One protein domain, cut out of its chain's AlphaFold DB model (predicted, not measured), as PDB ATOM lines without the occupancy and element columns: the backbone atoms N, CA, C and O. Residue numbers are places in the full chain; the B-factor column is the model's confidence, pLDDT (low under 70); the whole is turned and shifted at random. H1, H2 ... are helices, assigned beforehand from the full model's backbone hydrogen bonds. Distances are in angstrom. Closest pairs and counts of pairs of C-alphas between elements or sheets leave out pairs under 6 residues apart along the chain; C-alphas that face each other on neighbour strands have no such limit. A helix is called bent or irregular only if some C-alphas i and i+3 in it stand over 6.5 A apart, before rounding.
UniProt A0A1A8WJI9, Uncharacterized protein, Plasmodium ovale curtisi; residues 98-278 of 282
ATOM      1  N   PRO A  98       2.891 -40.658 -39.314       71.94
ATOM      2  CA  PRO A  98       3.907 -41.156 -40.240       71.94
ATOM      3  C   PRO A  98       3.548 -40.933 -41.717       71.94
ATOM      4  O   PRO A  98       4.417 -40.599 -42.522       71.94
ATOM      5  N   GLU A  99       2.268 -41.048 -42.079       74.25
ATOM      6  CA  GLU A  99       1.783 -40.898 -43.456       74.25
ATOM      7  C   GLU A  99       1.924 -39.456 -43.963       74.25
ATOM      8  O   GLU A  99       2.314 -39.224 -45.115       74.25
ATOM      9  N   LEU A 100       1.654 -38.471 -43.098       71.25
ATOM     10  CA  LEU A 100       1.779 -37.055 -43.439       71.25
ATOM     11  C   LEU A 100       3.247 -36.655 -43.605       71.25
ATOM     12  O   LEU A 100       3.601 -35.986 -44.579       71.25
ATOM     13  N   ARG A 101       4.112 -37.132 -42.701       78.50
ATOM     14  CA  ARG A 101       5.569 -36.967 -42.797       78.50
ATOM     15  C   ARG A 101       6.085 -37.488 -44.138       78.50
ATOM     16  O   ARG A 101       6.746 -36.747 -44.863       78.50
ATOM     17  N   LEU A 102       5.733 -38.723 -44.508       81.25
ATOM     18  CA  LEU A 102       6.137 -39.321 -45.787       81.25
ATOM     19  C   LEU A 102       5.640 -38.510 -46.990       81.25
ATOM     20  O   LEU A 102       6.391 -38.293 -47.940       81.25
ATOM     21  N   THR A 103       4.401 -38.021 -46.935       78.75
ATOM     22  CA  THR A 103       3.809 -37.213 -48.008       78.75
ATOM     23  C   THR A 103       4.562 -35.898 -48.216       78.75
ATOM     24  O   THR A 103       4.896 -35.550 -49.352       78.75
ATOM     25  N   ILE A 104       4.873 -35.187 -47.132       77.94
ATOM     26  CA  ILE A 104       5.617 -33.923 -47.178       77.94
ATOM     27  C   ILE A 104       7.050 -34.156 -47.661       77.94
ATOM     28  O   ILE A 104       7.510 -33.452 -48.560       77.94
ATOM     29  N   ILE A 105       7.741 -35.179 -47.150       85.00
ATOM     30  CA  ILE A 105       9.093 -35.535 -47.607       85.00
ATOM     31  C   ILE A 105       9.087 -35.846 -49.102       85.00
ATOM     32  O   ILE A 105       9.948 -35.362 -49.840       85.00
ATOM     33  N   GLN A 106       8.110 -36.623 -49.574       83.44
ATOM     34  CA  GLN A 106       8.003 -36.957 -50.988       83.44
ATOM     35  C   GLN A 106       7.755 -35.711 -51.842       83.44
ATOM     36  O   GLN A 106       8.366 -35.564 -52.903       83.44
ATOM     37  N   TYR A 107       6.906 -34.791 -51.379       81.50
ATOM     38  CA  TYR A 107       6.706 -33.509 -52.045       81.50
ATOM     39  C   TYR A 107       8.007 -32.707 -52.127       81.50
ATOM     40  O   TYR A 107       8.384 -32.279 -53.216       81.50
ATOM     41  N   VAL A 108       8.733 -32.551 -51.015       84.12
ATOM     42  CA  VAL A 108       9.987 -31.789 -50.998       84.12
ATOM     43  C   VAL A 108      11.045 -32.447 -51.890       84.12
ATOM     44  O   VAL A 108      11.719 -31.753 -52.643       84.12
ATOM     45  N   ARG A 109      11.161 -33.781 -51.902       86.62
ATOM     46  CA  ARG A 109      12.060 -34.502 -52.826       86.62
ATOM     47  C   ARG A 109      11.717 -34.229 -54.291       86.62
ATOM     48  O   ARG A 109      12.609 -33.966 -55.100       86.62
ATOM     49  N   ASN A 110      10.431 -34.250 -54.630       80.38
ATOM     50  CA  ASN A 110       9.967 -33.948 -55.983       80.38
ATOM     51  C   ASN A 110      10.231 -32.486 -56.357       80.38
ATOM     52  O   ASN A 110      10.668 -32.215 -57.476       80.38
ATOM     53  N   LEU A 111      10.029 -31.566 -55.414       78.94
ATOM     54  CA  LEU A 111      10.325 -30.147 -55.562       78.94
ATOM     55  C   LEU A 111      11.817 -29.924 -55.839       78.94
ATOM     56  O   LEU A 111      12.160 -29.353 -56.871       78.94
ATOM     57  N   ARG A 112      12.702 -30.475 -54.998       83.00
ATOM     58  CA  ARG A 112      14.162 -30.470 -55.202       83.00
ATOM     59  C   ARG A 112      14.526 -30.980 -56.596       83.00
ATOM     60  O   ARG A 112      15.226 -30.303 -57.343       83.00
ATOM     61  N   SER A 113      13.996 -32.141 -56.991       81.31
ATOM     62  CA  SER A 113      14.258 -32.727 -58.314       81.31
ATOM     63  C   SER A 113      13.796 -31.824 -59.460       81.31
ATOM     64  O   SER A 113      14.524 -31.652 -60.439       81.31
ATOM     65  N   TYR A 114      12.603 -31.233 -59.349       75.94
ATOM     66  CA  TYR A 114      12.064 -30.308 -60.344       75.94
ATOM     67  C   TYR A 114      12.977 -29.096 -60.529       75.94
ATOM     68  O   TYR A 114      13.303 -28.735 -61.657       75.94
ATOM     69  N   ILE A 115      13.429 -28.514 -59.425       73.94
ATOM     70  CA  ILE A 115      14.292 -27.336 -59.408       73.94
ATOM     71  C   ILE A 115      15.642 -27.657 -60.022       73.94
ATOM     72  O   ILE A 115      16.034 -27.002 -60.984       73.94
ATOM     73  N   HIS A 116      16.319 -28.704 -59.547       74.12
ATOM     74  CA  HIS A 116      17.598 -29.113 -60.123       74.12
ATOM     75  C   HIS A 116      17.468 -29.369 -61.628       74.12
ATOM     76  O   HIS A 116      18.295 -28.899 -62.402       74.12
ATOM     77  N   LYS A 117      16.397 -30.036 -62.084       71.25
ATOM     78  CA  LYS A 117      16.161 -30.287 -63.518       71.25
ATOM     79  C   LYS A 117      15.884 -29.014 -64.319       71.25
ATOM     80  O   LYS A 117      16.369 -28.895 -65.443       71.25
ATOM     81  N   LYS A 118      15.084 -28.093 -63.778       65.75
ATOM     82  CA  LYS A 118      14.692 -26.850 -64.451       65.75
ATOM     83  C   LYS A 118      15.859 -25.867 -64.547       65.75
ATOM     84  O   LYS A 118      16.011 -25.222 -65.582       65.75
ATOM     85  N   TYR A 119      16.687 -25.792 -63.509       59.88
ATOM     86  CA  TYR A 119      17.702 -24.747 -63.368       59.88
ATOM     87  C   TYR A 119      19.137 -25.206 -63.654       59.88
ATOM     88  O   TYR A 119      19.961 -24.354 -63.957       59.88
ATOM     89  N   ASN A 120      19.427 -26.514 -63.749       55.53
ATOM     90  CA  ASN A 120      20.688 -26.975 -64.367       55.53
ATOM     91  C   ASN A 120      20.800 -26.621 -65.861       55.53
ATOM     92  O   ASN A 120      21.837 -26.877 -66.465       55.53
ATOM     93  N   ARG A 121      19.731 -26.121 -66.502       39.84
ATOM     94  CA  ARG A 121      19.666 -26.011 -67.968       39.84
ATOM     95  C   ARG A 121      19.328 -24.633 -68.534       39.84
ATOM     96  O   ARG A 121      19.452 -24.488 -69.746       39.84
ATOM     97  N   LYS A 122      18.902 -23.632 -67.749       47.25
ATOM     98  CA  LYS A 122      18.527 -22.310 -68.295       47.25
ATOM     99  C   LYS A 122      18.762 -21.153 -67.323       47.25
ATOM    100  O   LYS A 122      18.324 -21.211 -66.178       47.25
ATOM    101  N   ILE A 123      19.352 -20.077 -67.848       48.22
ATOM    102  CA  ILE A 123      19.241 -18.716 -67.310       48.22
ATOM    103  C   ILE A 123      17.758 -18.332 -67.392       48.22
ATOM    104  O   ILE A 123      17.127 -18.505 -68.438       48.22
ATOM    105  N   ILE A 124      17.170 -17.898 -66.280       52.50
ATOM    106  CA  ILE A 124      15.763 -17.493 -66.247       52.50
ATOM    107  C   ILE A 124      15.647 -16.145 -66.938       52.50
ATOM    108  O   ILE A 124      16.404 -15.227 -66.636       52.50
ATOM    109  N   ASP A 125      14.683 -16.030 -67.845       46.78
ATOM    110  CA  ASP A 125      14.337 -14.757 -68.457       46.78
ATOM    111  C   ASP A 125      13.802 -13.802 -67.377       46.78
ATOM    112  O   ASP A 125      12.673 -13.940 -66.890       46.78
ATOM    113  N   THR A 126      14.664 -12.869 -66.973       50.12
ATOM    114  CA  THR A 126      14.434 -11.836 -65.955       50.12
ATOM    115  C   THR A 126      13.253 -10.936 -66.314       50.12
ATOM    116  O   THR A 126      12.642 -10.345 -65.422       50.12
ATOM    117  N   SER A 127      12.883 -10.874 -67.600       54.81
ATOM    118  CA  SER A 127      11.864  -9.953 -68.093       54.81
ATOM    119  C   SER A 127      10.450 -10.238 -67.587       54.81
ATOM    120  O   SER A 127       9.654  -9.319 -67.410       54.81
ATOM    121  N   ASN A 128      10.157 -11.488 -67.228       52.25
ATOM    122  CA  ASN A 128       8.855 -11.871 -66.677       52.25
ATOM    123  C   ASN A 128       8.696 -11.546 -65.182       52.25
ATOM    124  O   ASN A 128       7.636 -11.790 -64.609       52.25
ATOM    125  N   TYR A 129       9.742 -11.024 -64.536       53.56
ATOM    126  CA  TYR A 129       9.796 -10.855 -63.083       53.56
ATOM    127  C   TYR A 129      10.298  -9.471 -62.647       53.56
ATOM    128  O   TYR A 129      10.643  -9.292 -61.478       53.56
ATOM    129  N   PHE A 130      10.289  -8.488 -63.558       45.31
ATOM    130  CA  PHE A 130      10.737  -7.101 -63.346       45.31
ATOM    131  C   PHE A 130      10.090  -6.379 -62.147       45.31
ATOM    132  O   PHE A 130      10.603  -5.359 -61.702       45.31
ATOM    133  N   THR A 131       8.990  -6.896 -61.594       49.97
ATOM    134  CA  THR A 131       8.322  -6.344 -60.402       49.97
ATOM    135  C   THR A 131       8.899  -6.851 -59.073       49.97
ATOM    136  O   THR A 131       8.426  -6.457 -58.009       49.97
ATOM    137  N   SER A 132       9.885  -7.749 -59.103       54.16
ATOM    138  CA  SER A 132      10.486  -8.346 -57.904       54.16
ATOM    139  C   SER A 132      11.572  -7.422 -57.352       54.16
ATOM    140  O   SER A 132      12.452  -6.994 -58.087       54.16
ATOM    141  N   ASN A 133      11.502  -7.099 -56.064       59.88
ATOM    142  CA  ASN A 133      12.318  -6.093 -55.384       59.88
ATOM    143  C   ASN A 133      13.844  -6.242 -55.634       59.88
ATOM    144  O   ASN A 133      14.521  -7.025 -54.966       59.88
ATOM    145  N   CYS A 134      14.397  -5.451 -56.565       62.66
ATOM    146  CA  CYS A 134      15.822  -5.456 -56.934       62.66
ATOM    147  C   CYS A 134      16.780  -5.160 -55.763       62.66
ATOM    148  O   CYS A 134      17.957  -5.512 -55.836       62.66
ATOM    149  N   ALA A 135      16.301  -4.542 -54.676       72.94
ATOM    150  CA  ALA A 135      17.132  -4.223 -53.516       72.94
ATOM    151  C   ALA A 135      17.542  -5.480 -52.727       72.94
ATOM    152  O   ALA A 135      18.725  -5.652 -52.442       72.94
ATOM    153  N   ILE A 136      16.593  -6.389 -52.464       75.94
ATOM    154  CA  ILE A 136      16.845  -7.678 -51.787       75.94
ATOM    155  C   ILE A 136      17.877  -8.494 -52.571       75.94
ATOM    156  O   ILE A 136      18.792  -9.090 -52.011       75.94
ATOM    157  N   LEU A 137      17.757  -8.477 -53.897       73.50
ATOM    158  CA  LEU A 137      18.683  -9.149 -54.802       73.50
ATOM    159  C   LEU A 137      20.108  -8.595 -54.697       73.50
ATOM    160  O   LEU A 137      21.054  -9.364 -54.532       73.50
ATOM    161  N   SER A 138      20.263  -7.268 -54.764       74.81
ATOM    162  CA  SER A 138      21.578  -6.639 -54.625       74.81
ATOM    163  C   SER A 138      22.202  -6.918 -53.256       74.81
ATOM    164  O   SER A 138      23.419  -7.063 -53.178       74.81
ATOM    165  N   GLN A 139      21.396  -6.976 -52.194       82.00
ATOM    166  CA  GLN A 139      21.859  -7.276 -50.838       82.00
ATOM    167  C   GLN A 139      22.384  -8.710 -50.728       82.00
ATOM    168  O   GLN A 139      23.492  -8.915 -50.237       82.00
ATOM    169  N   LEU A 140      21.655  -9.689 -51.280       81.50
ATOM    170  CA  LEU A 140      22.112 -11.080 -51.335       81.50
ATOM    171  C   LEU A 140      23.427 -11.205 -52.116       81.50
ATOM    172  O   LEU A 140      24.385 -11.782 -51.612       81.50
ATOM    173  N   GLN A 141      23.523 -10.612 -53.310       77.38
ATOM    174  CA  GLN A 141      24.739 -10.705 -54.132       77.38
ATOM    175  C   GLN A 141      25.977 -10.105 -53.460       77.38
ATOM    176  O   GLN A 141      27.066 -10.661 -53.586       77.38
ATOM    177  N   LYS A 142      25.810  -8.981 -52.759       82.56
ATOM    178  CA  LYS A 142      26.901  -8.299 -52.053       82.56
ATOM    179  C   LYS A 142      27.166  -8.862 -50.657       82.56
ATOM    180  O   LYS A 142      28.118  -8.433 -50.018       82.56
ATOM    181  N   ASN A 143      26.354  -9.815 -50.195       83.25
ATOM    182  CA  ASN A 143      26.361 -10.319 -48.822       83.25
ATOM    183  C   ASN A 143      26.181  -9.202 -47.772       83.25
ATOM    184  O   ASN A 143      26.729  -9.266 -46.674       83.25
ATOM    185  N   GLU A 144      25.408  -8.171 -48.106       83.94
ATOM    186  CA  GLU A 144      25.193  -6.997 -47.260       83.94
ATOM    187  C   GLU A 144      23.858  -7.104 -46.520       83.94
ATOM    188  O   GLU A 144      22.832  -7.425 -47.116       83.94
ATOM    189  N   ASN A 145      23.853  -6.777 -45.224       84.56
ATOM    190  CA  ASN A 145      22.641  -6.715 -44.395       84.56
ATOM    191  C   ASN A 145      21.759  -7.981 -44.496       84.56
ATOM    192  O   ASN A 145      20.526  -7.899 -44.551       84.56
ATOM    193  N   LEU A 146      22.388  -9.162 -44.520       88.00
ATOM    194  CA  LEU A 146      21.722 -10.445 -44.769       88.00
ATOM    195  C   LEU A 146      20.599 -10.745 -43.776       88.00
ATOM    196  O   LEU A 146      19.517 -11.128 -44.200       88.00
ATOM    197  N   LEU A 147      20.803 -10.496 -42.479       87.31
ATOM    198  CA  LEU A 147      19.754 -10.714 -41.477       87.31
ATOM    199  C   LEU A 147      18.527  -9.838 -41.740       87.31
ATOM    200  O   LEU A 147      17.413 -10.347 -41.773       87.31
ATOM    201  N   SER A 148      18.727  -8.555 -42.063       86.44
ATOM    202  CA  SER A 148      17.613  -7.678 -42.448       86.44
ATOM    203  C   SER A 148      16.887  -8.187 -43.696       86.44
ATOM    204  O   SER A 148      15.667  -8.097 -43.782       86.44
ATOM    205  N   THR A 149      17.627  -8.788 -44.634       87.00
ATOM    206  CA  THR A 149      17.072  -9.385 -45.850       87.00
ATOM    207  C   THR A 149      16.243 -10.621 -45.517       87.00
ATOM    208  O   THR A 149      15.117 -10.757 -45.998       87.00
ATOM    209  N   PHE A 150      16.759 -11.504 -44.660       87.44
ATOM    210  CA  PHE A 150      16.059 -12.708 -44.221       87.44
ATOM    211  C   PHE A 150      14.845 -12.404 -43.338       87.44
ATOM    212  O   PHE A 150      13.912 -13.201 -43.282       87.44
ATOM    213  N   SER A 151      14.796 -11.216 -42.741       84.31
ATOM    214  CA  SER A 151      13.611 -10.712 -42.051       84.31
ATOM    215  C   SER A 151      12.493 -10.255 -42.995       84.31
ATOM    216  O   SER A 151      11.389  -9.962 -42.537       84.31
ATOM    217  N   THR A 152      12.741 -10.210 -44.309       82.19
ATOM    218  CA  THR A 152      11.738  -9.872 -45.329       82.19
ATOM    219  C   THR A 152      11.192 -11.105 -46.041       82.19
ATOM    220  O   THR A 152      11.815 -12.163 -46.087       82.19
ATOM    221  N   LYS A 153      10.022 -10.952 -46.664       78.31
ATOM    222  CA  LYS A 153       9.343 -12.016 -47.406       78.31
ATOM    223  C   LYS A 153      10.238 -12.621 -48.509       78.31
ATOM    224  O   LYS A 153      10.564 -11.919 -49.472       78.31
ATOM    225  N   PRO A 154      10.555 -13.931 -48.451       77.38
ATOM    226  CA  PRO A 154      11.289 -14.593 -49.517       77.38
ATOM    227  C   PRO A 154      10.414 -14.737 -50.758       77.38
ATOM    228  O   PRO A 154       9.327 -15.319 -50.717       77.38
ATOM    229  N   LEU A 155      10.919 -14.266 -51.893       73.94
ATOM    230  CA  LEU A 155      10.373 -14.613 -53.196       73.94
ATOM    231  C   LEU A 155      11.291 -15.630 -53.844       73.94
ATOM    232  O   LEU A 155      12.511 -15.505 -53.821       73.94
ATOM    233  N   CYS A 156      10.689 -16.632 -54.466       69.75
ATOM    234  CA  CYS A 156      11.454 -17.709 -55.062       69.75
ATOM    235  C   CYS A 156      12.386 -17.244 -56.182       69.75
ATOM    236  O   CYS A 156      13.526 -17.680 -56.320       69.75
ATOM    237  N   VAL A 157      11.900 -16.249 -56.912       63.59
ATOM    238  CA  VAL A 157      12.637 -15.454 -57.885       63.59
ATOM    239  C   VAL A 157      13.984 -14.942 -57.352       63.59
ATOM    240  O   VAL A 157      14.957 -14.935 -58.101       63.59
ATOM    241  N   HIS A 158      14.071 -14.577 -56.065       68.50
ATOM    242  CA  HIS A 158      15.283 -14.021 -55.466       68.50
ATOM    243  C   HIS A 158      16.415 -15.043 -55.399       68.50
ATOM    244  O   HIS A 158      17.577 -14.679 -55.522       68.50
ATOM    245  N   LEU A 159      16.070 -16.321 -55.249       71.19
ATOM    246  CA  LEU A 159      17.035 -17.414 -55.202       71.19
ATOM    247  C   LEU A 159      17.384 -17.942 -56.597       71.19
ATOM    248  O   LEU A 159      18.469 -18.480 -56.805       71.19
ATOM    249  N   TYR A 160      16.469 -17.782 -57.556       65.81
ATOM    250  CA  TYR A 160      16.561 -18.429 -58.861       65.81
ATOM    251  C   TYR A 160      17.057 -17.556 -60.005       65.81
ATOM    252  O   TYR A 160      17.755 -18.060 -60.882       65.81
ATOM    253  N   ILE A 161      16.676 -16.278 -60.052       53.09
ATOM    254  CA  ILE A 161      16.880 -15.472 -61.263       53.09
ATOM    255  C   ILE A 161      18.335 -15.072 -61.480       53.09
ATOM    256  O   ILE A 161      18.751 -14.924 -62.624       53.09
ATOM    257  N   TYR A 162      19.130 -14.957 -60.422       53.72
ATOM    258  CA  TYR A 162      20.445 -14.325 -60.523       53.72
ATOM    259  C   TYR A 162      21.628 -15.233 -60.167       53.72
ATOM    260  O   TYR A 162      22.733 -14.735 -59.977       53.72
ATOM    261  N   GLY A 163      21.420 -16.556 -60.129       55.91
ATOM    262  CA  GLY A 163      22.522 -17.518 -60.036       55.91
ATOM    263  C   GLY A 163      23.228 -17.529 -58.681       55.91
ATOM    264  O   GLY A 163      24.457 -17.560 -58.647       55.91
ATOM    265  N   ILE A 164      22.465 -17.516 -57.577       68.25
ATOM    266  CA  ILE A 164      23.033 -17.764 -56.247       68.25
ATOM    267  C   ILE A 164      23.716 -19.128 -56.289       68.25
ATOM    268  O   ILE A 164      23.078 -20.160 -56.509       68.25
ATOM    269  N   ASN A 165      25.036 -19.114 -56.143       74.25
ATOM    270  CA  ASN A 165      25.823 -20.326 -56.233       74.25
ATOM    271  C   ASN A 165      25.716 -21.126 -54.928       74.25
ATOM    272  O   ASN A 165      25.290 -20.637 -53.880       74.25
ATOM    273  N   TYR A 166      26.146 -22.378 -54.979       76.25
ATOM    274  CA  TYR A 166      26.070 -23.256 -53.822       76.25
ATOM    275  C   TYR A 166      26.893 -22.765 -52.615       76.25
ATOM    276  O   TYR A 166      26.494 -22.990 -51.477       76.25
ATOM    277  N   LYS A 167      28.008 -22.049 -52.840       83.19
ATOM    278  CA  LYS A 167      28.825 -21.477 -51.755       83.19
ATOM    279  C   LYS A 167      28.063 -20.386 -51.007       83.19
ATOM    280  O   LYS A 167      28.141 -20.320 -49.788       83.19
ATOM    281  N   GLN A 168      27.300 -19.566 -51.727       85.69
ATOM    282  CA  GLN A 168      26.426 -18.558 -51.135       85.69
ATOM    283  C   GLN A 168      25.288 -19.208 -50.351       85.69
ATOM    284  O   GLN A 168      25.001 -18.762 -49.250       85.69
ATOM    285  N   ILE A 169      24.695 -20.297 -50.854       87.38
ATOM    286  CA  ILE A 169      23.678 -21.054 -50.101       87.38
ATOM    287  C   ILE A 169      24.251 -21.541 -48.765       87.38
ATOM    288  O   ILE A 169      23.622 -21.334 -47.730       87.38
ATOM    289  N   ILE A 170      25.445 -22.143 -48.778       89.69
ATOM    290  CA  ILE A 170      26.134 -22.594 -47.559       89.69
ATOM    291  C   ILE A 170      26.389 -21.414 -46.615       89.69
ATOM    292  O   ILE A 170      26.044 -21.491 -45.440       89.69
ATOM    293  N   TYR A 171      26.917 -20.308 -47.139       91.62
ATOM    294  CA  TYR A 171      27.191 -19.106 -46.356       91.62
ATOM    295  C   TYR A 171      25.925 -18.505 -45.727       91.62
ATOM    296  O   TYR A 171      25.931 -18.104 -44.570       91.62
ATOM    297  N   TYR A 172      24.802 -18.481 -46.441       92.19
ATOM    298  CA  TYR A 172      23.540 -17.989 -45.886       92.19
ATOM    299  C   TYR A 172      22.985 -18.909 -44.801       92.19
ATOM    300  O   TYR A 172      22.445 -18.420 -43.811       92.19
ATOM    301  N   ILE A 173      23.130 -20.228 -44.959       93.44
ATOM    302  CA  ILE A 173      22.773 -21.188 -43.907       93.44
ATOM    303  C   ILE A 173      23.632 -20.946 -42.664       93.44
ATOM    304  O   ILE A 173      23.092 -20.968 -41.563       93.44
ATOM    305  N   ASP A 174      24.925 -20.681 -42.832       93.62
ATOM    306  CA  ASP A 174      25.850 -20.365 -41.742       93.62
ATOM    307  C   ASP A 174      25.430 -19.095 -40.984       93.62
ATOM    308  O   ASP A 174      25.155 -19.154 -39.787       93.62
ATOM    309  N   VAL A 175      25.204 -17.989 -41.705       92.62
ATOM    310  CA  VAL A 175      24.727 -16.713 -41.136       92.62
ATOM    311  C   VAL A 175      23.413 -16.880 -40.369       92.62
ATOM    312  O   VAL A 175      23.260 -16.351 -39.269       92.62
ATOM    313  N   ILE A 176      22.450 -17.620 -40.932       92.56
ATOM    314  CA  ILE A 176      21.188 -17.905 -40.238       92.56
ATOM    315  C   ILE A 176      21.456 -18.765 -38.999       92.56
ATOM    316  O   ILE A 176      20.913 -18.476 -37.939       92.56
ATOM    317  N   THR A 177      22.289 -19.802 -39.104       93.12
ATOM    318  CA  THR A 177      22.591 -20.716 -37.990       93.12
ATOM    319  C   THR A 177      23.220 -19.984 -36.812       93.12
ATOM    320  O   THR A 177      22.825 -20.231 -35.672       93.12
ATOM    321  N   ASP A 178      24.158 -19.078 -37.070       90.88
ATOM    322  CA  ASP A 178      24.769 -18.257 -36.029       90.88
ATOM    323  C   ASP A 178      23.747 -17.347 -35.356       90.88
ATOM    324  O   ASP A 178      23.663 -17.326 -34.129       90.88
ATOM    325  N   HIS A 179      22.875 -16.707 -36.133       89.19
ATOM    326  CA  HIS A 179      21.798 -15.894 -35.577       89.19
ATOM    327  C   HIS A 179      20.798 -16.713 -34.735       89.19
ATOM    328  O   HIS A 179      20.301 -16.237 -33.715       89.19
ATOM    329  N   LEU A 180      20.533 -17.978 -35.092       88.25
ATOM    330  CA  LEU A 180      19.680 -18.864 -34.287       88.25
ATOM    331  C   LEU A 180      20.286 -19.195 -32.914       88.25
ATOM    332  O   LEU A 180      19.528 -19.442 -31.974       88.25
ATOM    333  N   LYS A 181      21.622 -19.208 -32.779       82.81
ATOM    334  CA  LYS A 181      22.299 -19.452 -31.489       82.81
ATOM    335  C   LYS A 181      22.071 -18.315 -30.496       82.81
ATOM    336  O   LYS A 181      22.101 -18.559 -29.295       82.81
ATOM    337  N   GLU A 182      21.833 -17.104 -30.990       77.38
ATOM    338  CA  GLU A 182      21.575 -15.924 -30.162       77.38
ATOM    339  C   GLU A 182      20.136 -15.898 -29.607       77.38
ATOM    340  O   GLU A 182      19.835 -15.089 -28.738       77.38
ATOM    341  N   GLU A 183      19.249 -16.794 -30.070       65.69
ATOM    342  CA  GLU A 183      17.836 -16.919 -29.654       65.69
ATOM    343  C   GLU A 183      16.993 -15.627 -29.815       65.69
ATOM    344  O   GLU A 183      15.919 -15.504 -29.225       65.69
ATOM    345  N   MET A 184      17.438 -14.686 -30.655       59.41
ATOM    346  CA  MET A 184      16.966 -13.292 -30.658       59.41
ATOM    347  C   MET A 184      15.600 -13.021 -31.326       59.41
ATOM    348  O   MET A 184      14.977 -12.026 -30.966       59.41
ATOM    349  N   GLU A 185      15.084 -13.837 -32.261       60.00
ATOM    350  CA  GLU A 185      13.851 -13.469 -33.001       60.00
ATOM    351  C   GLU A 185      12.879 -14.624 -33.323       60.00
ATOM    352  O   GLU A 185      13.271 -15.705 -33.765       60.00
ATOM    353  N   GLU A 186      11.571 -14.346 -33.188       66.12
ATOM    354  CA  GLU A 186      10.451 -15.140 -33.733       66.12
ATOM    355  C   GLU A 186      10.074 -14.669 -35.154       66.12
ATOM    356  O   GLU A 186       8.907 -14.417 -35.455       66.12
ATOM    357  N   ASN A 187      11.047 -14.508 -36.055       78.44
ATOM    358  CA  ASN A 187      10.750 -14.055 -37.414       78.44
ATOM    359  C   ASN A 187      10.367 -15.227 -38.332       78.44
ATOM    360  O   ASN A 187      11.217 -16.008 -38.757       78.44
ATOM    361  N   LEU A 188       9.087 -15.319 -38.701       81.25
ATOM    362  CA  LEU A 188       8.594 -16.335 -39.638       81.25
ATOM    363  C   LEU A 188       9.365 -16.340 -40.969       81.25
ATOM    364  O   LEU A 188       9.660 -17.407 -41.510       81.25
ATOM    365  N   PHE A 189       9.695 -15.166 -41.511       84.44
ATOM    366  CA  PHE A 189      10.341 -15.073 -42.817       84.44
ATOM    367  C   PHE A 189      11.752 -15.651 -42.809       84.44
ATOM    368  O   PHE A 189      12.105 -16.333 -43.773       84.44
ATOM    369  N   LEU A 190      12.495 -15.495 -41.711       88.81
ATOM    370  CA  LEU A 190      13.810 -16.111 -41.523       88.81
ATOM    371  C   LEU A 190      13.729 -17.634 -41.701       88.81
ATOM    372  O   LEU A 190      14.533 -18.235 -42.415       88.81
ATOM    373  N   TYR A 191      12.714 -18.267 -41.111       88.38
ATOM    374  CA  TYR A 191      12.527 -19.714 -41.212       88.38
ATOM    375  C   TYR A 191      12.056 -20.152 -42.602       88.38
ATOM    376  O   TYR A 191      12.456 -21.214 -43.078       88.38
ATOM    377  N   ILE A 192      11.251 -19.340 -43.293       86.88
ATOM    378  CA  ILE A 192      10.872 -19.626 -44.684       86.88
ATOM    379  C   ILE A 192      12.098 -19.517 -45.606       86.88
ATOM    380  O   ILE A 192      12.296 -20.393 -46.452       86.88
ATOM    381  N   TRP A 193      12.951 -18.502 -45.421       88.81
ATOM    382  CA  TRP A 193      14.242 -18.403 -46.113       88.81
ATOM    383  C   TRP A 193      15.091 -19.644 -45.868       88.81
ATOM    384  O   TRP A 193      15.596 -20.232 -46.824       88.81
ATOM    385  N   LEU A 194      15.184 -20.093 -44.617       92.12
ATOM    386  CA  LEU A 194      15.915 -21.302 -44.269       92.12
ATOM    387  C   LEU A 194      15.356 -22.537 -44.989       92.12
ATOM    388  O   LEU A 194      16.123 -23.276 -45.598       92.12
ATOM    389  N   VAL A 195      14.034 -22.743 -45.005       90.44
ATOM    390  CA  VAL A 195      13.415 -23.849 -45.762       90.44
ATOM    391  C   VAL A 195      13.794 -23.776 -47.239       90.44
ATOM    392  O   VAL A 195      14.161 -24.789 -47.830       90.44
ATOM    393  N   TYR A 196      13.742 -22.592 -47.842       87.81
ATOM    394  CA  TYR A 196      14.102 -22.415 -49.244       87.81
ATOM    395  C   TYR A 196      15.575 -22.737 -49.512       87.81
ATOM    396  O   TYR A 196      15.863 -23.490 -50.441       87.81
ATOM    397  N   LEU A 197      16.494 -22.245 -48.681       90.62
ATOM    398  CA  LEU A 197      17.922 -22.555 -48.780       90.62
ATOM    399  C   LEU A 197      18.183 -24.057 -48.614       90.62
ATOM    400  O   LEU A 197      18.923 -24.638 -49.405       90.62
ATOM    401  N   LEU A 198      17.508 -24.716 -47.669       91.62
ATOM    402  CA  LEU A 198      17.591 -26.164 -47.486       91.62
ATOM    403  C   LEU A 198      17.024 -26.938 -48.681       91.62
ATOM    404  O   LEU A 198      17.523 -28.008 -49.004       91.62
ATOM    405  N   ILE A 199      16.007 -26.435 -49.384       88.06
ATOM    406  CA  ILE A 199      15.542 -27.079 -50.622       88.06
ATOM    407  C   ILE A 199      16.603 -26.953 -51.729       88.06
ATOM    408  O   ILE A 199      16.731 -27.866 -52.540       88.06
ATOM    409  N   LEU A 200      17.387 -25.874 -51.761       86.06
ATOM    410  CA  LEU A 200      18.420 -25.657 -52.783       86.06
ATOM    411  C   LEU A 200      19.765 -26.311 -52.470       86.06
ATOM    412  O   LEU A 200      20.517 -26.603 -53.397       86.06
ATOM    413  N   LEU A 201      20.067 -26.542 -51.192       87.81
ATOM    414  CA  LEU A 201      21.312 -27.163 -50.753       87.81
ATOM    415  C   LEU A 201      21.464 -28.558 -51.372       87.81
ATOM    416  O   LEU A 201      20.589 -29.414 -51.199       87.81
ATOM    417  N   ASP A 202      22.575 -28.799 -52.067       81.00
ATOM    418  CA  ASP A 202      22.870 -30.103 -52.658       81.00
ATOM    419  C   ASP A 202      23.079 -31.152 -51.554       81.00
ATOM    420  O   ASP A 202      23.737 -30.910 -50.542       81.00
ATOM    421  N   SER A 203      22.522 -32.344 -51.757       79.31
ATOM    422  CA  SER A 203      22.674 -33.463 -50.832       79.31
ATOM    423  C   SER A 203      24.136 -33.890 -50.656       79.31
ATOM    424  O   SER A 203      24.476 -34.342 -49.570       79.31
ATOM    425  N   LEU A 204      25.001 -33.726 -51.665       78.06
ATOM    426  CA  LEU A 204      26.441 -33.998 -51.516       78.06
ATOM    427  C   LEU A 204      27.127 -32.987 -50.587       78.06
ATOM    428  O   LEU A 204      27.993 -33.352 -49.800       78.06
ATOM    429  N   GLN A 205      26.713 -31.723 -50.651       76.88
ATOM    430  CA  GLN A 205      27.272 -30.645 -49.830       76.88
ATOM    431  C   GLN A 205      26.782 -30.708 -48.388       76.88
ATOM    432  O   GLN A 205      27.497 -30.311 -47.483       76.88
ATOM    433  N   ALA A 206      25.591 -31.258 -48.155       72.81
ATOM    434  CA  ALA A 206      25.064 -31.484 -46.811       72.81
ATOM    435  C   ALA A 206      25.889 -32.487 -45.974       72.81
ATOM    436  O   ALA A 206      25.654 -32.610 -44.771       72.81
ATOM    437  N   VAL A 207      26.818 -33.221 -46.602       77.62
ATOM    438  CA  VAL A 207      27.749 -34.149 -45.937       77.62
ATOM    439  C   VAL A 207      29.054 -33.455 -45.533       77.62
ATOM    440  O   VAL A 207      29.788 -33.988 -44.702       77.62
ATOM    441  N   ASP A 208      29.337 -32.269 -46.082       87.62
ATOM    442  CA  ASP A 208      30.487 -31.465 -45.672       87.62
ATOM    443  C   ASP A 208      30.436 -31.189 -44.163       87.62
ATOM    444  O   ASP A 208      29.358 -30.999 -43.596       87.62
ATOM    445  N   MET A 209      31.592 -31.216 -43.499       85.69
ATOM    446  CA  MET A 209      31.667 -31.209 -42.038       85.69
ATOM    447  C   MET A 209      31.045 -29.947 -41.433       85.69
ATOM    448  O   MET A 209      30.278 -30.046 -40.470       85.69
ATOM    449  N   ASP A 210      31.316 -28.787 -42.029       87.44
ATOM    450  CA  ASP A 210      30.851 -27.498 -41.520       87.44
ATOM    451  C   ASP A 210      29.350 -27.340 -41.773       87.44
ATOM    452  O   ASP A 210      28.577 -26.984 -40.879       87.44
ATOM    453  N   VAL A 211      28.902 -27.727 -42.970       89.62
ATOM    454  CA  VAL A 211      27.478 -27.726 -43.331       89.62
ATOM    455  C   VAL A 211      26.696 -28.684 -42.437       89.62
ATOM    456  O   VAL A 211      25.664 -28.314 -41.885       89.62
ATOM    457  N   SER A 212      27.195 -29.903 -42.247       89.88
ATOM    458  CA  SER A 212      26.599 -30.927 -41.390       89.88
ATOM    459  C   SER A 212      26.479 -30.442 -39.942       89.88
ATOM    460  O   SER A 212      25.416 -30.575 -39.332       89.88
ATOM    461  N   SER A 213      27.520 -29.794 -39.408       92.19
ATOM    462  CA  SER A 213      27.493 -29.162 -38.083       92.19
ATOM    463  C   SER A 213      26.384 -28.107 -37.977       92.19
ATOM    464  O   SER A 213      25.575 -28.136 -37.042       92.19
ATOM    465  N   ASN A 214      26.262 -27.236 -38.982       93.94
ATOM    466  CA  ASN A 214      25.196 -26.237 -39.038       93.94
ATOM    467  C   ASN A 214      23.801 -26.872 -39.102       93.94
ATOM    468  O   ASN A 214      22.914 -26.490 -38.336       93.94
ATOM    469  N   LEU A 215      23.612 -27.910 -39.921       94.31
ATOM    470  CA  LEU A 215      22.355 -28.664 -39.981       94.31
ATOM    471  C   LEU A 215      22.003 -29.299 -38.627       94.31
ATOM    472  O   LEU A 215      20.840 -29.285 -38.222       94.31
ATOM    473  N   GLN A 216      22.984 -29.817 -37.886       92.69
ATOM    474  CA  GLN A 216      22.763 -30.369 -36.545       92.69
ATOM    475  C   GLN A 216      22.374 -29.283 -35.530       92.69
ATOM    476  O   GLN A 216      21.474 -29.504 -34.714       92.69
ATOM    477  N   ASN A 217      22.986 -28.098 -35.601       92.88
ATOM    478  CA  ASN A 217      22.620 -26.953 -34.761       92.88
ATOM    479  C   ASN A 217      21.183 -26.488 -35.039       92.88
ATOM    480  O   ASN A 217      20.384 -26.365 -34.107       92.88
ATOM    481  N   ILE A 218      20.817 -26.338 -36.316       94.00
ATOM    482  CA  ILE A 218      19.448 -26.007 -36.740       94.00
ATOM    483  C   ILE A 218      18.456 -27.082 -36.268       94.00
ATOM    484  O   ILE A 218      17.384 -26.754 -35.754       94.00
ATOM    485  N   LYS A 219      18.804 -28.371 -36.396       92.81
ATOM    486  CA  LYS A 219      17.966 -29.487 -35.927       92.81
ATOM    487  C   LYS A 219      17.664 -29.360 -34.435       92.81
ATOM    488  O   LYS A 219      16.503 -29.444 -34.037       92.81
ATOM    489  N   ARG A 220      18.695 -29.132 -33.614       90.69
ATOM    490  CA  ARG A 220      18.552 -28.954 -32.159       90.69
ATOM    491  C   ARG A 220      17.702 -27.733 -31.817       90.69
ATOM    492  O   ARG A 220      16.851 -27.825 -30.937       90.69
ATOM    493  N   PHE A 221      17.888 -26.625 -32.534       90.62
ATOM    494  CA  PHE A 221      17.051 -25.435 -32.383       90.62
ATOM    495  C   PHE A 221      15.568 -25.744 -32.648       90.62
ATOM    496  O   PHE A 221      14.709 -25.400 -31.837       90.62
ATOM    497  N   CYS A 222      15.262 -26.459 -33.736       88.50
ATOM    498  CA  CYS A 222      13.887 -26.833 -34.072       88.50
ATOM    499  C   CYS A 222      13.252 -27.729 -32.999       88.50
ATOM    500  O   CYS A 222      12.104 -27.496 -32.633       88.50
ATOM    501  N   ILE A 223      13.994 -28.708 -32.463       87.25
ATOM    502  CA  ILE A 223      13.518 -29.583 -31.375       87.25
ATOM    503  C   ILE A 223      13.107 -28.746 -30.156       87.25
ATOM    504  O   ILE A 223      11.969 -28.858 -29.707       87.25
ATOM    505  N   LYS A 224      13.980 -27.837 -29.694       86.88
ATOM    506  CA  LYS A 224      13.684 -26.948 -28.559       86.88
ATOM    507  C   LYS A 224      12.415 -26.117 -28.782       86.88
ATOM    508  O   LYS A 224      11.585 -25.995 -27.883       86.88
ATOM    509  N   LYS A 225      12.248 -25.535 -29.977       84.75
ATOM    510  CA  LYS A 225      11.059 -24.729 -30.312       84.75
ATOM    511  C   LYS A 225       9.788 -25.576 -30.355       84.75
ATOM    512  O   LYS A 225       8.755 -25.136 -29.862       84.75
ATOM    513  N   ILE A 226       9.862 -26.789 -30.900       81.25
ATOM    514  CA  ILE A 226       8.741 -27.735 -30.925       81.25
ATOM    515  C   ILE A 226       8.311 -28.095 -29.494       81.25
ATOM    516  O   ILE A 226       7.126 -27.997 -29.179       81.25
ATOM    517  N   GLU A 227       9.253 -28.464 -28.626       78.44
ATOM    518  CA  GLU A 227       8.988 -28.828 -27.225       78.44
ATOM    519  C   GLU A 227       8.364 -27.662 -26.442       78.44
ATOM    520  O   GLU A 227       7.296 -27.819 -25.848       78.44
ATOM    521  N   SER A 228       8.946 -26.463 -26.550       76.31
ATOM    522  CA  SER A 228       8.456 -25.250 -25.880       76.31
ATOM    523  C   SER A 228       7.023 -24.861 -26.282       76.31
ATOM    524  O   SER A 228       6.242 -24.370 -25.461       76.31
ATOM    525  N   ILE A 229       6.634 -25.091 -27.541       70.56
ATOM    526  CA  ILE A 229       5.273 -24.803 -28.015       70.56
ATOM    527  C   ILE A 229       4.278 -25.871 -27.527       70.56
ATOM    528  O   ILE A 229       3.137 -25.534 -27.212       70.56
ATOM    529  N   HIS A 230       4.686 -27.143 -27.417       63.72
ATOM    530  CA  HIS A 230       3.826 -28.217 -26.885       63.72
ATOM    531  C   HIS A 230       3.495 -28.047 -25.400       63.72
ATOM    532  O   HIS A 230       2.400 -28.424 -24.971       63.72
ATOM    533  N   GLU A 231       4.406 -27.458 -24.627       59.09
ATOM    534  CA  GLU A 231       4.183 -27.115 -23.218       59.09
ATOM    535  C   GLU A 231       3.168 -25.965 -23.061       59.09
ATOM    536  O   GLU A 231       2.326 -25.983 -22.161       59.09
ATOM    537  N   ASN A 232       3.146 -25.019 -24.006       55.25
ATOM    538  CA  ASN A 232       2.241 -23.868 -24.033       55.25
ATOM    539  C   ASN A 232       0.933 -24.172 -24.797       55.25
ATOM    540  O   ASN A 232       0.667 -23.633 -25.872       55.25
ATOM    541  N   ARG A 233       0.086 -25.046 -24.231       49.59
ATOM    542  CA  ARG A 233      -1.149 -25.627 -24.825       49.59
ATOM    543  C   ARG A 233      -2.294 -24.672 -25.254       49.59
ATOM    544  O   ARG A 233      -3.425 -25.131 -25.390       49.59
ATOM    545  N   ALA A 234      -2.067 -23.384 -25.508       44.00
ATOM    546  CA  ALA A 234      -3.155 -22.418 -25.719       44.00
ATOM    547  C   ALA A 234      -2.995 -21.455 -26.911       44.00
ATOM    548  O   ALA A 234      -3.600 -20.387 -26.897       44.00
ATOM    549  N   ARG A 235      -2.226 -21.789 -27.958       46.47
ATOM    550  CA  ARG A 235      -2.279 -21.013 -29.214       46.47
ATOM    551  C   ARG A 235      -3.189 -21.690 -30.233       46.47
ATOM    552  O   ARG A 235      -3.024 -22.873 -30.535       46.47
ATOM    553  N   GLU A 236      -4.160 -20.921 -30.728       43.88
ATOM    554  CA  GLU A 236      -5.025 -21.274 -31.853       43.88
ATOM    555  C   GLU A 236      -4.177 -21.875 -32.973       43.88
ATOM    556  O   GLU A 236      -3.244 -21.252 -33.485       43.88
ATOM    557  N   ARG A 237      -4.478 -23.128 -33.329       49.56
ATOM    558  CA  ARG A 237      -3.831 -23.815 -34.445       49.56
ATOM    559  C   ARG A 237      -4.387 -23.229 -35.737       49.56
ATOM    560  O   ARG A 237      -5.342 -23.759 -36.295       49.56
ATOM    561  N   VAL A 238      -3.823 -22.099 -36.150       49.03
ATOM    562  CA  VAL A 238      -4.149 -21.450 -37.422       49.03
ATOM    563  C   VAL A 238      -3.816 -22.398 -38.581       49.03
ATOM    564  O   VAL A 238      -2.857 -23.171 -38.524       49.03
ATOM    565  N   GLU A 239      -4.667 -22.364 -39.602       52.41
ATOM    566  CA  GLU A 239      -4.720 -23.289 -40.732       52.41
ATOM    567  C   GLU A 239      -3.446 -23.314 -41.603       52.41
ATOM    568  O   GLU A 239      -2.908 -22.286 -42.004       52.41
ATOM    569  N   ASN A 240      -3.022 -24.538 -41.936       53.97
ATOM    570  CA  ASN A 240      -2.179 -24.965 -43.061       53.97
ATOM    571  C   ASN A 240      -1.025 -24.035 -43.509       53.97
ATOM    572  O   ASN A 240      -1.039 -23.450 -44.599       53.97
ATOM    573  N   TYR A 241       0.051 -24.007 -42.723       59.44
ATOM    574  CA  TYR A 241       1.223 -23.174 -43.007       59.44
ATOM    575  C   TYR A 241       2.181 -23.704 -44.077       59.44
ATOM    576  O   TYR A 241       3.106 -22.993 -44.448       59.44
ATOM    577  N   VAL A 242       1.978 -24.898 -44.639       64.56
ATOM    578  CA  VAL A 242       2.879 -25.446 -45.680       64.56
ATOM    579  C   VAL A 242       2.604 -24.836 -47.069       64.56
ATOM    580  O   VAL A 242       3.392 -25.004 -48.000       64.56
ATOM    581  N   ASN A 243       1.532 -24.047 -47.211       65.12
ATOM    582  CA  ASN A 243       1.150 -23.397 -48.469       65.12
ATOM    583  C   ASN A 243       2.254 -22.512 -49.070       65.12
ATOM    584  O   ASN A 243       2.292 -22.352 -50.287       65.12
ATOM    585  N   PHE A 244       3.197 -21.984 -48.277       66.50
ATOM    586  CA  PHE A 244       4.294 -21.189 -48.840       66.50
ATOM    587  C   PHE A 244       5.166 -21.990 -49.826       66.50
ATOM    588  O   PHE A 244       5.747 -21.404 -50.737       66.50
ATOM    589  N   LEU A 245       5.215 -23.325 -49.723       71.69
ATOM    590  CA  LEU A 245       5.961 -24.167 -50.659       71.69
ATOM    591  C   LEU A 245       5.401 -24.141 -52.090       71.69
ATOM    592  O   LEU A 245       6.121 -24.499 -53.025       71.69
ATOM    593  N   THR A 246       4.145 -23.736 -52.304       65.50
ATOM    594  CA  THR A 246       3.587 -23.598 -53.662       65.50
ATOM    595  C   THR A 246       4.176 -22.383 -54.375       65.50
ATOM    596  O   THR A 246       4.432 -22.434 -55.583       65.50
ATOM    597  N   HIS A 247       4.495 -21.329 -53.617       64.38
ATOM    598  CA  HIS A 247       5.184 -20.140 -54.116       64.38
ATOM    599  C   HIS A 247       6.602 -20.459 -54.585       64.38
ATOM    600  O   HIS A 247       7.145 -19.742 -55.427       64.38
ATOM    601  N   PHE A 248       7.174 -21.573 -54.114       65.81
ATOM    602  CA  PHE A 248       8.497 -22.003 -54.534       65.81
ATOM    603  C   PHE A 248       8.562 -22.394 -56.028       65.81
ATOM    604  O   PHE A 248       9.611 -22.374 -56.660       65.81
ATOM    605  N   ASN A 249       7.421 -22.713 -56.649       60.09
ATOM    606  CA  ASN A 249       7.368 -23.172 -58.040       60.09
ATOM    607  C   ASN A 249       7.087 -22.070 -59.076       60.09
ATOM    608  O   ASN A 249       6.906 -22.391 -60.255       60.09
ATOM    609  N   CYS A 250       7.049 -20.796 -58.663       56.97
ATOM    610  CA  CYS A 250       6.812 -19.613 -59.512       56.97
ATOM    611  C   CYS A 250       5.547 -19.678 -60.396       56.97
ATOM    612  O   CYS A 250       5.466 -18.977 -61.401       56.97
ATOM    613  N   LYS A 251       4.565 -20.535 -60.083       54.16
ATOM    614  CA  LYS A 251       3.393 -20.737 -60.954       54.16
ATOM    615  C   LYS A 251       2.387 -19.575 -60.904       54.16
ATOM    616  O   LYS A 251       1.545 -19.491 -61.790       54.16
ATOM    617  N   TRP A 252       2.373 -18.771 -59.838       50.03
ATOM    618  CA  TRP A 252       1.317 -17.784 -59.570       50.03
ATOM    619  C   TRP A 252       1.936 -16.388 -59.407       50.03
ATOM    620  O   TRP A 252       2.908 -16.228 -58.673       50.03
ATOM    621  N   GLY A 253       1.378 -15.398 -60.116       42.44
ATOM    622  CA  GLY A 253       1.915 -14.032 -60.219       42.44
ATOM    623  C   GLY A 253       1.563 -13.096 -59.057       42.44
ATOM    624  O   GLY A 253       2.119 -12.008 -58.960       42.44
ATOM    625  N   THR A 254       0.672 -13.507 -58.155       47.12
ATOM    626  CA  THR A 254       0.265 -12.709 -56.992       47.12
ATOM    627  C   THR A 254       0.384 -13.544 -55.734       47.12
ATOM    628  O   THR A 254      -0.253 -14.589 -55.598       47.12
ATOM    629  N   VAL A 255       1.236 -13.081 -54.827       49.38
ATOM    630  CA  VAL A 255       1.604 -13.794 -53.611       49.38
ATOM    631  C   VAL A 255       0.782 -13.232 -52.453       49.38
ATOM    632  O   VAL A 255       1.251 -12.319 -51.769       49.38
ATOM    633  N   ASP A 256      -0.424 -13.761 -52.237       46.59
ATOM    634  CA  ASP A 256      -1.180 -13.442 -51.024       46.59
ATOM    635  C   ASP A 256      -0.539 -14.169 -49.835       46.59
ATOM    636  O   ASP A 256      -0.308 -15.378 -49.858       46.59
ATOM    637  N   CYS A 257      -0.108 -13.392 -48.853       51.47
ATOM    638  CA  CYS A 257       0.708 -13.843 -47.728       51.47
ATOM    639  C   CYS A 257       0.357 -13.022 -46.493       51.47
ATOM    640  O   CYS A 257       1.237 -12.463 -45.836       51.47
ATOM    641  N   SER A 258      -0.936 -12.921 -46.195       51.34
ATOM    642  CA  SER A 258      -1.405 -12.531 -44.870       51.34
ATOM    643  C   SER A 258      -0.998 -13.615 -43.865       51.34
ATOM    644  O   SER A 258      -1.773 -14.515 -43.546       51.34
ATOM    645  N   PHE A 259       0.259 -13.591 -43.427       53.47
ATOM    646  CA  PHE A 259       0.750 -14.500 -42.400       53.47
ATOM    647  C   PHE A 259       0.518 -13.903 -41.015       53.47
ATOM    648  O   PHE A 259       0.687 -12.701 -40.808       53.47
ATOM    649  N   SER A 260       0.156 -14.762 -40.063       53.34
ATOM    650  CA  SER A 260       0.184 -14.413 -38.644       53.34
ATOM    651  C   SER A 260       1.616 -14.053 -38.223       53.34
ATOM    652  O   SER A 260       2.558 -14.693 -38.697       53.34
ATOM    653  N   PRO A 261       1.811 -13.076 -37.317       52.38
ATOM    654  CA  PRO A 261       3.125 -12.762 -36.756       52.38
ATOM    655  C   PRO A 261       3.700 -13.898 -35.895       52.38
ATOM    656  O   PRO A 261       4.886 -13.890 -35.588       52.38
ATOM    657  N   HIS A 262       2.889 -14.884 -35.498       59.19
ATOM    658  CA  HIS A 262       3.369 -16.033 -34.737       59.19
ATOM    659  C   HIS A 262       3.954 -17.109 -35.651       59.19
ATOM    660  O   HIS A 262       3.283 -17.579 -36.571       59.19
ATOM    661  N   CYS A 263       5.183 -17.548 -35.354       68.31
ATOM    662  CA  CYS A 263       5.793 -18.649 -36.087       68.31
ATOM    663  C   CYS A 263       5.029 -19.963 -35.825       68.31
ATOM    664  O   CYS A 263       4.946 -20.414 -34.678       68.31
ATOM    665  N   PRO A 264       4.494 -20.617 -36.864       73.94
ATOM    666  CA  PRO A 264       3.788 -21.880 -36.727       73.94
ATOM    667  C   PRO A 264       4.752 -23.008 -36.402       73.94
ATOM    668  O   PRO A 264       5.820 -23.124 -37.007       73.94
ATOM    669  N   ILE A 265       4.321 -23.911 -35.521       77.12
ATOM    670  CA  ILE A 265       5.096 -25.103 -35.169       77.12
ATOM    671  C   ILE A 265       5.412 -25.978 -36.396       77.12
ATOM    672  O   ILE A 265       6.473 -26.599 -36.468       77.12
ATOM    673  N   ASP A 266       4.528 -25.972 -37.395       76.88
ATOM    674  CA  ASP A 266       4.647 -26.765 -38.622       76.88
ATOM    675  C   ASP A 266       5.906 -26.420 -39.430       76.88
ATOM    676  O   ASP A 266       6.490 -27.297 -40.069       76.88
ATOM    677  N   VAL A 267       6.367 -25.165 -39.367       82.19
ATOM    678  CA  VAL A 267       7.587 -24.725 -40.056       82.19
ATOM    679  C   VAL A 267       8.820 -25.391 -39.441       82.19
ATOM    680  O   VAL A 267       9.670 -25.900 -40.171       82.19
ATOM    681  N   PHE A 268       8.889 -25.476 -38.109       85.25
ATOM    682  CA  PHE A 268       9.995 -26.143 -37.413       85.25
ATOM    683  C   PHE A 268      10.021 -27.645 -37.689       85.25
ATOM    684  O   PHE A 268      11.088 -28.216 -37.911       85.25
ATOM    685  N   TYR A 269       8.852 -28.282 -37.745       84.69
ATOM    686  CA  TYR A 269       8.757 -29.684 -38.135       84.69
ATOM    687  C   TYR A 269       9.197 -29.924 -39.579       84.69
ATOM    688  O   TYR A 269       9.928 -30.876 -39.844       84.69
ATOM    689  N   LEU A 270       8.809 -29.051 -40.512       87.00
ATOM    690  CA  LEU A 270       9.254 -29.143 -41.898       87.00
ATOM    691  C   LEU A 270      10.782 -29.045 -42.006       87.00
ATOM    692  O   LEU A 270      11.393 -29.887 -42.661       87.00
ATOM    693  N   ILE A 271      11.400 -28.066 -41.333       91.19
ATOM    694  CA  ILE A 271      12.865 -27.923 -41.283       91.19
ATOM    695  C   ILE A 271      13.500 -29.199 -40.715       91.19
ATOM    696  O   ILE A 271      14.410 -29.768 -41.322       91.19
ATOM    697  N   TYR A 272      12.974 -29.695 -39.594       90.19
ATOM    698  CA  TYR A 272      13.442 -30.920 -38.952       90.19
ATOM    699  C   TYR A 272      13.379 -32.144 -39.884       90.19
ATOM    700  O   TYR A 272      14.349 -32.901 -39.968       90.19
ATOM    701  N   PHE A 273      12.284 -32.339 -40.629       89.06
ATOM    702  CA  PHE A 273      12.159 -33.464 -41.566       89.06
ATOM    703  C   PHE A 273      13.063 -33.328 -42.782       89.06
ATOM    704  O   PHE A 273      13.614 -34.324 -43.243       89.06
ATOM    705  N   ILE A 274      13.274 -32.117 -43.297       91.00
ATOM    706  CA  ILE A 274      14.246 -31.913 -44.376       91.00
ATOM    707  C   ILE A 274      15.639 -32.357 -43.903       91.00
ATOM    708  O   ILE A 274      16.307 -33.139 -44.580       91.00
ATOM    709  N   ILE A 275      16.052 -31.946 -42.705       91.56
ATOM    710  CA  ILE A 275      17.367 -32.303 -42.161       91.56
ATOM    711  C   ILE A 275      17.484 -33.815 -41.913       91.56
ATOM    712  O   ILE A 275      18.438 -34.454 -42.359       91.56
ATOM    713  N   THR A 276      16.500 -34.417 -41.251       89.31
ATOM    714  CA  THR A 276      16.579 -35.828 -40.842       89.31
ATOM    715  C   THR A 276      16.295 -36.821 -41.972       89.31
ATOM    716  O   THR A 276      17.000 -37.821 -42.080       89.31
ATOM    717  N   ASP A 277      15.306 -36.563 -42.833       88.31
ATOM    718  CA  ASP A 277      14.828 -37.522 -43.845       88.31
ATOM    719  C   ASP A 277      15.334 -37.262 -45.270       88.31
ATOM    720  O   ASP A 277      15.276 -38.155 -46.126       88.31
ATOM    721  N   ILE A 278      15.779 -36.038 -45.570       88.94
ATOM    722  CA  ILE A 278      16.348 -35.699 -46.886       88.94
ATOM    723  C   ILE A 278      17.870 -35.669 -46.815       88.94
ATOM    724  O   ILE A 278      18.515 -36.257 -47.681       88.94
TER     725      ILE A 278
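This is residues 98 to 278 of the 282 residues of an uncharacterized protein of Plasmodium ovale curtisi (UniProt A0A1A8WJI9). A compact helical body has H7 at its core, in a loose four-helix bundle with H6, H8 and H10, while H1 crosses one side of H7 and H10. On the side away from H1, the short helix H4 packs on H6 and H7, with H3 beyond it; H9 packs on the beginning of H10. The printed part has 181 residues with ten named helices, H1 to H10 in order, and no named strand; the class is all helix. The radius of gyration of the C-alphas is 16.0 A, and the spans are 48 by 38 by 35 A.

H8, residues 209 to 231, and H10, residues 265 to 278, touch at Cys 222 and Phe 268, C-alphas 5.2 A apart, opposite ways at a shallow tilt of 34.9 degrees, only just short of steep. With residues 211 to 221 alone H8 touches H6, residues 166 to 181; the closest C-alphas, of Thr 177 and Asn 214, are 6.2 A apart. H6 and H7, residues 188 to 200, form a helical hairpin, closest at the C-alphas of Ile 169 and Leu 197, 6.1 A. H6, H7, H8 and H10 form an up and down bundle, each running against the one before. H7 touches H10 at a shallow tilt of 17 degrees, the same way, the closest C-alphas being those of Val 195 and Ile 271, 6.1 A. H1, residues 98 to 119, touches H7 with residues 108 to 115 alone, at a steep tilt of 65 degrees; C-alphas 112 and 199 are closest, 5.9 A. H4, residues 146 to 150, only just touches H7, with 3 pairs of C-alphas within 8 A, the closest being Phe 150 and Leu 190, 4.9 A. H3, residues 134 to 142, touches H4 at C-alphas 136 and 149, 6.2 A. H9, residues 241 to 247, touches H10 at C-alphas 241 and 266, 6.6 A. H2, residues 126 to 129, and H5, residues 156 to 160, touch no helix. Every O i to N i+4 pair is within hydrogen-bond range in H1, H3 to H8 and H10; H9 has 0 of 3, but 3 of 4 O i to N i+3 pairs, and H2 is too short for an O i to N i+4 pair.

H8 measures 33.6 A, H1 31.5 A, H6 23.0 A, H10 19.4 A and H7 18.9 A. H1 begins at C-alpha 98 (3.907, -41.156, -40.240), H8 at C-alpha 209 (31.667, -31.209, -42.038), and H10 ends at C-alpha 278 (16.348, -35.699, -46.886). H9 is irregular, but only just: C-alphas 241 and 244 are 6.9 A apart.

The farthest C-alphas, of Ser 127 and Glu 231, are 48.7 A apart. The printed part has no cut; the link from H9 to H10, residues 248 to 264, is long. Mean pLDDT of the printed part is 74.3, with 62 residues under 70, among them 118 to 134 and 246 to 263.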